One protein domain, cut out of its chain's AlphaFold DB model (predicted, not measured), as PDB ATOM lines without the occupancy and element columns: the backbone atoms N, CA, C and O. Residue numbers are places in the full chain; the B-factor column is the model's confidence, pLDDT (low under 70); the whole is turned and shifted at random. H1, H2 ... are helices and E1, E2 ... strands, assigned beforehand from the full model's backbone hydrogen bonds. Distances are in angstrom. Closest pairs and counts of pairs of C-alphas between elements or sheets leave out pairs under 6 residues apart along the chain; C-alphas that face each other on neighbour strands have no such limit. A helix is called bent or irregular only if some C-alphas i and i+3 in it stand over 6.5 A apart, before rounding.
ATOM      1  N   GLN A   3     158.041 185.366 223.569       95.88
ATOM      2  CA  GLN A   3     158.049 184.710 222.270       95.88
ATOM      3  C   GLN A   3     158.490 183.259 222.433       95.88
ATOM      4  O   GLN A   3     159.583 182.997 222.941       95.88
ATOM      5  N   LEU A   4     157.659 182.325 221.979       96.38
ATOM      6  CA  LEU A   4     158.000 180.910 221.923       96.38
ATOM      7  C   LEU A   4     158.554 180.565 220.543       96.38
ATOM      8  O   LEU A   4     158.091 181.068 219.519       96.38
ATOM      9  N   ARG A   5     159.587 179.722 220.530       96.62
ATOM     10  CA  ARG A   5     160.279 179.277 219.319       96.62
ATOM     11  C   ARG A   5     160.439 177.767 219.373       96.62
ATOM     12  O   ARG A   5     161.162 177.267 220.229       96.62
ATOM     13  N   LEU A   6     159.798 177.062 218.448       96.50
ATOM     14  CA  LEU A   6     160.016 175.637 218.229       96.50
ATOM     15  C   LEU A   6     160.950 175.467 217.043       96.50
ATOM     16  O   LEU A   6     160.706 176.040 215.987       96.50
ATOM     17  N   MET A   7     162.030 174.718 217.233       96.12
ATOM     18  CA  MET A   7     163.055 174.477 216.225       96.12
ATOM     19  C   MET A   7     163.345 172.987 216.152       96.12
ATOM     20  O   MET A   7     163.421 172.323 217.182       96.12
ATOM     21  N   GLY A   8     163.556 172.496 214.940       94.12
ATOM     22  CA  GLY A   8     163.971 171.127 214.667       94.12
ATOM     23  C   GLY A   8     164.531 171.024 213.257       94.12
ATOM     24  O   GLY A   8     164.449 171.978 212.480       94.12
ATOM     25  N   ASP A   9     165.149 169.892 212.962       95.25
ATOM     26  CA  ASP A   9     165.681 169.503 211.655       95.25
ATOM     27  C   ASP A   9     164.628 168.829 210.763       95.25
ATOM     28  O   ASP A   9     164.687 168.981 209.546       95.25
ATOM     29  N   ASP A  10     163.637 168.172 211.363       94.94
ATOM     30  CA  ASP A  10     162.439 167.660 210.696       94.94
ATOM     31  C   ASP A  10     161.317 168.714 210.700       94.94
ATOM     32  O   ASP A  10     160.755 169.064 211.745       94.94
ATOM     33  N   ALA A  11     160.985 169.230 209.516       94.56
ATOM     34  CA  ALA A  11     159.969 170.262 209.362       94.56
ATOM     35  C   ALA A  11     158.559 169.788 209.745       94.56
ATOM     36  O   ALA A  11     157.810 170.538 210.375       94.56
ATOM     37  N   ASP A  12     158.204 168.556 209.396       95.56
ATOM     38  CA  ASP A  12     156.863 168.026 209.628       95.56
ATOM     39  C   ASP A  12     156.652 167.759 211.113       95.56
ATOM     40  O   ASP A  12     155.626 168.152 211.678       95.56
ATOM     41  N   ARG A  13     157.678 167.225 211.785       96.50
ATOM     42  CA  ARG A  13     157.633 167.038 213.234       96.50
ATOM     43  C   ARG A  13     157.520 168.363 213.982       96.50
ATOM     44  O   ARG A  13     156.761 168.459 214.946       96.50
ATOM     45  N   VAL A  14     158.239 169.399 213.546       96.75
ATOM     46  CA  VAL A  14     158.137 170.739 214.149       96.75
ATOM     47  C   VAL A  14     156.730 171.311 213.981       96.75
ATOM     48  O   VAL A  14     156.190 171.853 214.946       96.75
ATOM     49  N   ARG A  15     156.114 171.173 212.800       96.19
ATOM     50  CA  ARG A  15     154.739 171.636 212.551       96.19
ATOM     51  C   ARG A  15     153.721 170.898 213.414       96.19
ATOM     52  O   ARG A  15     152.868 171.544 214.018       96.19
ATOM     53  N   GLU A  16     153.834 169.575 213.512       97.88
ATOM     54  CA  GLU A  16     152.952 168.743 214.338       97.88
ATOM     55  C   GLU A  16     153.024 169.163 215.814       97.88
ATOM     56  O   GLU A  16     152.004 169.452 216.445       97.88
ATOM     57  N   VAL A  17     154.239 169.281 216.358       98.06
ATOM     58  CA  VAL A  17     154.444 169.698 217.750       98.06
ATOM     59  C   VAL A  17     153.973 171.137 217.966       98.06
ATOM     60  O   VAL A  17     153.319 171.416 218.970       98.06
ATOM     61  N   ALA A  18     154.248 172.052 217.033       97.50
ATOM     62  CA  ALA A  18     153.782 173.432 217.131       97.50
ATOM     63  C   ALA A  18     152.249 173.513 217.165       97.50
ATOM     64  O   ALA A  18     151.703 174.226 218.006       97.50
ATOM     65  N   ALA A  19     151.552 172.744 216.324       97.12
ATOM     66  CA  ALA A  19     150.094 172.686 216.320       97.12
ATOM     67  C   ALA A  19     149.535 172.193 217.666       97.12
ATOM     68  O   ALA A  19     148.614 172.807 218.207       97.12
ATOM     69  N   LEU A  20     150.127 171.140 218.243       98.12
ATOM     70  CA  LEU A  20     149.730 170.604 219.550       98.12
ATOM     71  C   LEU A  20     149.963 171.609 220.684       98.12
ATOM     72  O   LEU A  20     149.071 171.842 221.500       98.12
ATOM     73  N   VAL A  21     151.136 172.244 220.716       97.38
ATOM     74  CA  VAL A  21     151.468 173.266 221.718       97.38
ATOM     75  C   VAL A  21     150.517 174.455 221.605       97.38
ATOM     76  O   VAL A  21     149.966 174.899 222.609       97.38
ATOM     77  N   MET A  22     150.268 174.951 220.392       96.75
ATOM     78  CA  MET A  22     149.340 176.060 220.180       96.75
ATOM     79  C   MET A  22     147.908 175.698 220.580       96.75
ATOM     80  O   MET A  22     147.230 176.525 221.185       96.75
ATOM     81  N   ALA A  23     147.441 174.483 220.280       96.50
ATOM     82  CA  ALA A  23     146.119 174.018 220.696       96.50
ATOM     83  C   ALA A  23     145.995 173.957 222.228       96.50
ATOM     84  O   ALA A  23     145.030 174.482 222.784       96.50
ATOM     85  N   ALA A  24     146.998 173.401 222.912       96.69
ATOM     86  CA  ALA A  24     147.029 173.335 224.372       96.69
ATOM     87  C   ALA A  24     147.029 174.733 225.014       96.69
ATOM     88  O   ALA A  24     146.274 174.991 225.949       96.69
ATOM     89  N   LEU A  25     147.832 175.661 224.483       95.88
ATOM     90  CA  LEU A  25     147.926 177.027 225.001       95.88
ATOM     91  C   LEU A  25     146.666 177.859 224.714       95.88
ATOM     92  O   LEU A  25     146.252 178.629 225.577       95.88
ATOM     93  N   ARG A  26     146.021 177.687 223.551       94.25
ATOM     94  CA  ARG A  26     144.734 178.339 223.226       94.25
ATOM     95  C   ARG A  26     143.601 177.909 224.153       94.25
ATOM     96  O   ARG A  26     142.682 178.687 224.377       94.25
ATOM     97  N   GLY A  27     143.667 176.694 224.698       91.94
ATOM     98  CA  GLY A  27     142.711 176.216 225.694       91.94
ATOM     99  C   GLY A  27     142.854 176.882 227.065       91.94
ATOM    100  O   GLY A  27     141.969 176.732 227.905       91.94
ATOM    101  N   HIS A  28     143.943 177.618 227.319       95.00
ATOM    102  CA  HIS A  28     144.200 178.219 228.620       95.00
ATOM    103  C   HIS A  28     143.638 179.654 228.698       95.00
ATOM    104  O   HIS A  28     144.190 180.560 228.072       95.00
ATOM    105  N   PRO A  29     142.611 179.930 229.526       90.94
ATOM    106  CA  PRO A  29     141.896 181.214 229.514       90.94
ATOM    107  C   PRO A  29     142.752 182.410 229.954       90.94
ATOM    108  O   PRO A  29     142.441 183.553 229.637       90.94
ATOM    109  N   ALA A  30     143.844 182.167 230.681       92.62
ATOM    110  CA  ALA A  30     144.757 183.227 231.101       92.62
ATOM    111  C   ALA A  30     145.766 183.650 230.021       92.62
ATOM    112  O   ALA A  30     146.592 184.516 230.306       92.62
ATOM    113  N   LEU A  31     145.753 183.046 228.827       94.12
ATOM    114  CA  LEU A  31     146.737 183.296 227.774       94.12
ATOM    115  C   LEU A  31     146.080 183.851 226.507       94.12
ATOM    116  O   LEU A  31     144.977 183.469 226.130       94.12
ATOM    117  N   GLN A  32     146.799 184.737 225.832       93.94
ATOM    118  CA  GLN A  32     146.528 185.182 224.471       93.94
ATOM    119  C   GLN A  32     147.724 184.799 223.605       93.94
ATOM    120  O   GLN A  32     148.874 184.947 224.023       93.94
ATOM    121  N   LEU A  33     147.448 184.280 222.411       95.31
ATOM    122  CA  LEU A  33     148.466 183.873 221.452       95.31
ATOM    123  C   LEU A  33     148.402 184.784 220.229       95.31
ATOM    124  O   LEU A  33     147.313 185.048 219.720       95.31
ATOM    125  N   GLY A  34     149.565 185.230 219.766       93.12
ATOM    126  CA  GLY A  34     149.721 185.865 218.464       93.12
ATOM    127  C   GLY A  34     149.740 184.847 217.325       93.12
ATOM    128  O   GLY A  34     149.720 183.629 217.543       93.12
ATOM    129  N   ASP A  35     149.809 185.359 216.101       94.00
ATOM    130  CA  ASP A  35     149.923 184.526 214.910       94.00
ATOM    131  C   ASP A  35     151.262 183.786 214.877       94.00
ATOM    132  O   ASP A  35     152.306 184.301 215.290       94.00
ATOM    133  N   ALA A  36     151.224 182.554 214.373       96.25
ATOM    134  CA  ALA A  36     152.427 181.770 214.167       96.25
ATOM    135  C   ALA A  36     153.068 182.098 212.820       96.25
ATOM    136  O   ALA A  36     152.399 182.144 211.790       96.25
ATOM    137  N   ALA A  37     154.387 182.258 212.836       97.25
ATOM    138  CA  ALA A  37     155.217 182.398 211.656       97.25
ATOM    139  C   ALA A  37     156.165 181.201 211.546       97.25
ATOM    140  O   ALA A  37     156.923 180.903 212.474       97.25
ATOM    141  N   GLU A  38     156.148 180.536 210.394       96.94
ATOM    142  CA  GLU A  38     157.144 179.531 210.038       96.94
ATOM    143  C   GLU A  38     158.323 180.205 209.331       96.94
ATOM    144  O   GLU A  38     158.155 180.998 208.407       96.94
ATOM    145  N   LEU A  39     159.532 179.897 209.786       95.31
ATOM    146  CA  LEU A  39     160.783 180.430 209.268       95.31
ATOM    147  C   LEU A  39     161.685 179.265 208.875       95.31
ATOM    148  O   LEU A  39     161.956 178.385 209.690       95.31
ATOM    149  N   THR A  40     162.200 179.269 207.653       93.19
ATOM    150  CA  THR A  40     163.169 178.263 207.208       93.19
ATOM    151  C   THR A  40     164.514 178.449 207.913       93.19
ATOM    152  O   THR A  40     164.982 179.573 208.142       93.19
ATOM    153  N   ASN A  41     165.165 177.342 208.283       86.81
ATOM    154  CA  ASN A  41     166.496 177.405 208.874       86.81
ATOM    155  C   ASN A  41     167.533 177.792 207.812       86.81
ATOM    156  O   ASN A  41     167.624 177.196 206.746       86.81
ATOM    157  N   ARG A  42     168.395 178.765 208.129       85.94
ATOM    158  CA  ARG A  42     169.438 179.236 207.195       85.94
ATOM    159  C   ARG A  42     170.568 178.228 206.953       85.94
ATOM    160  O   ARG A  42     171.372 178.441 206.054       85.94
ATOM    161  N   ARG A  43     170.706 177.209 207.808       84.56
ATOM    162  CA  ARG A  43     171.873 176.305 207.850       84.56
ATOM    163  C   ARG A  43     171.516 174.812 207.839       84.56
ATOM    164  O   ARG A  43     172.373 174.002 208.164       84.56
ATOM    165  N   GLY A  44     170.281 174.430 207.509       82.75
ATOM    166  CA  GLY A  44     169.886 173.019 207.513       82.75
ATOM    167  C   GLY A  44     168.445 172.778 207.057       82.75
ATOM    168  O   GLY A  44     167.716 173.750 206.864       82.75
ATOM    169  N   PRO A  45     168.033 171.504 206.913       80.94
ATOM    170  CA  PRO A  45     166.754 171.107 206.308       80.94
ATOM    171  C   PRO A  45     165.503 171.379 207.166       80.94
ATOM    172  O   PRO A  45     164.396 171.042 206.762       80.94
ATOM    173  N   GLY A  46     165.656 172.016 208.325       91.38
ATOM    174  CA  GLY A  46     164.571 172.225 209.275       91.38
ATOM    175  C   GLY A  46     163.848 173.567 209.181       91.38
ATOM    176  O   GLY A  46     164.195 174.463 208.403       91.38
ATOM    177  N   VAL A  47     162.881 173.735 210.077       96.00
ATOM    178  CA  VAL A  47     162.113 174.975 210.233       96.00
ATOM    179  C   VAL A  47     162.099 175.433 211.685       96.00
ATOM    180  O   VAL A  47     162.408 174.689 212.622       96.00
TER     181      VAL A  47
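This is residues 3 to 47 of the 92 residues of an uncharacterized protein of Nonomuraea rhodomycinica (UniProt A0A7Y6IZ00). One long helix, H1, makes one side of a loose rod, and the stretch of E2 and E3 runs back along it on the other side. E1 leads into H1 through a tight link, and residues 26 to 32, of which 26 belongs to H1 and 31 to 32 belong to E2, stick out at one end, where the chain turns from H1 into E2. The printed part has 45 residues, with one named helix and three named strands in the order E1, H1, E2, E3; no two strands pair, and the class is mixed, helices and strands. It is only just loose, close to compact, with a radius of gyration of the C-alphas of 11.7 A and spans of 37 by 17 by 11 A.

H1, residues 11 to 26, has every O i to N i+4 pair within hydrogen-bond range. E1, residues 3 to 8, comes closest to H1 at the C-alphas of Gly 8 and Val 14, 5.9 A apart. E2, residues 31 to 33, comes closest to H1 at the C-alphas of Arg 26 and Leu 33, 6.9 A apart. E3, residues 37 to 40, is near H1, with 5 pairs of C-alphas within 10 A. E1 and E3 are near each other too, with 6 such pairs. E1 and E2 are apart, and so are E2 and E3. E1, E2 and E3 each pair with no named strand.

H1 is 22.1 A long, from C-alpha 11 at (159.969, 170.262, 209.362) to C-alpha 26 at (144.734, 178.339, 223.226), and is not bent. E1 is 16.7 A long and begins at C-alpha 3, (158.049, 184.710, 222.270). E2 is 6.6 A long. E3 is 10.0 A long and ends at C-alpha 40, (163.169, 178.263, 207.208).

The two C-alphas farthest apart, those of Pro 29 and Arg 43, are 37.3 A apart. The printed part has no cut. The links E1 to H1, H1 to E2 and E2 to E3 are tight. The mean pLDDT of the printed part is 94.2, and no printed residue is under 70.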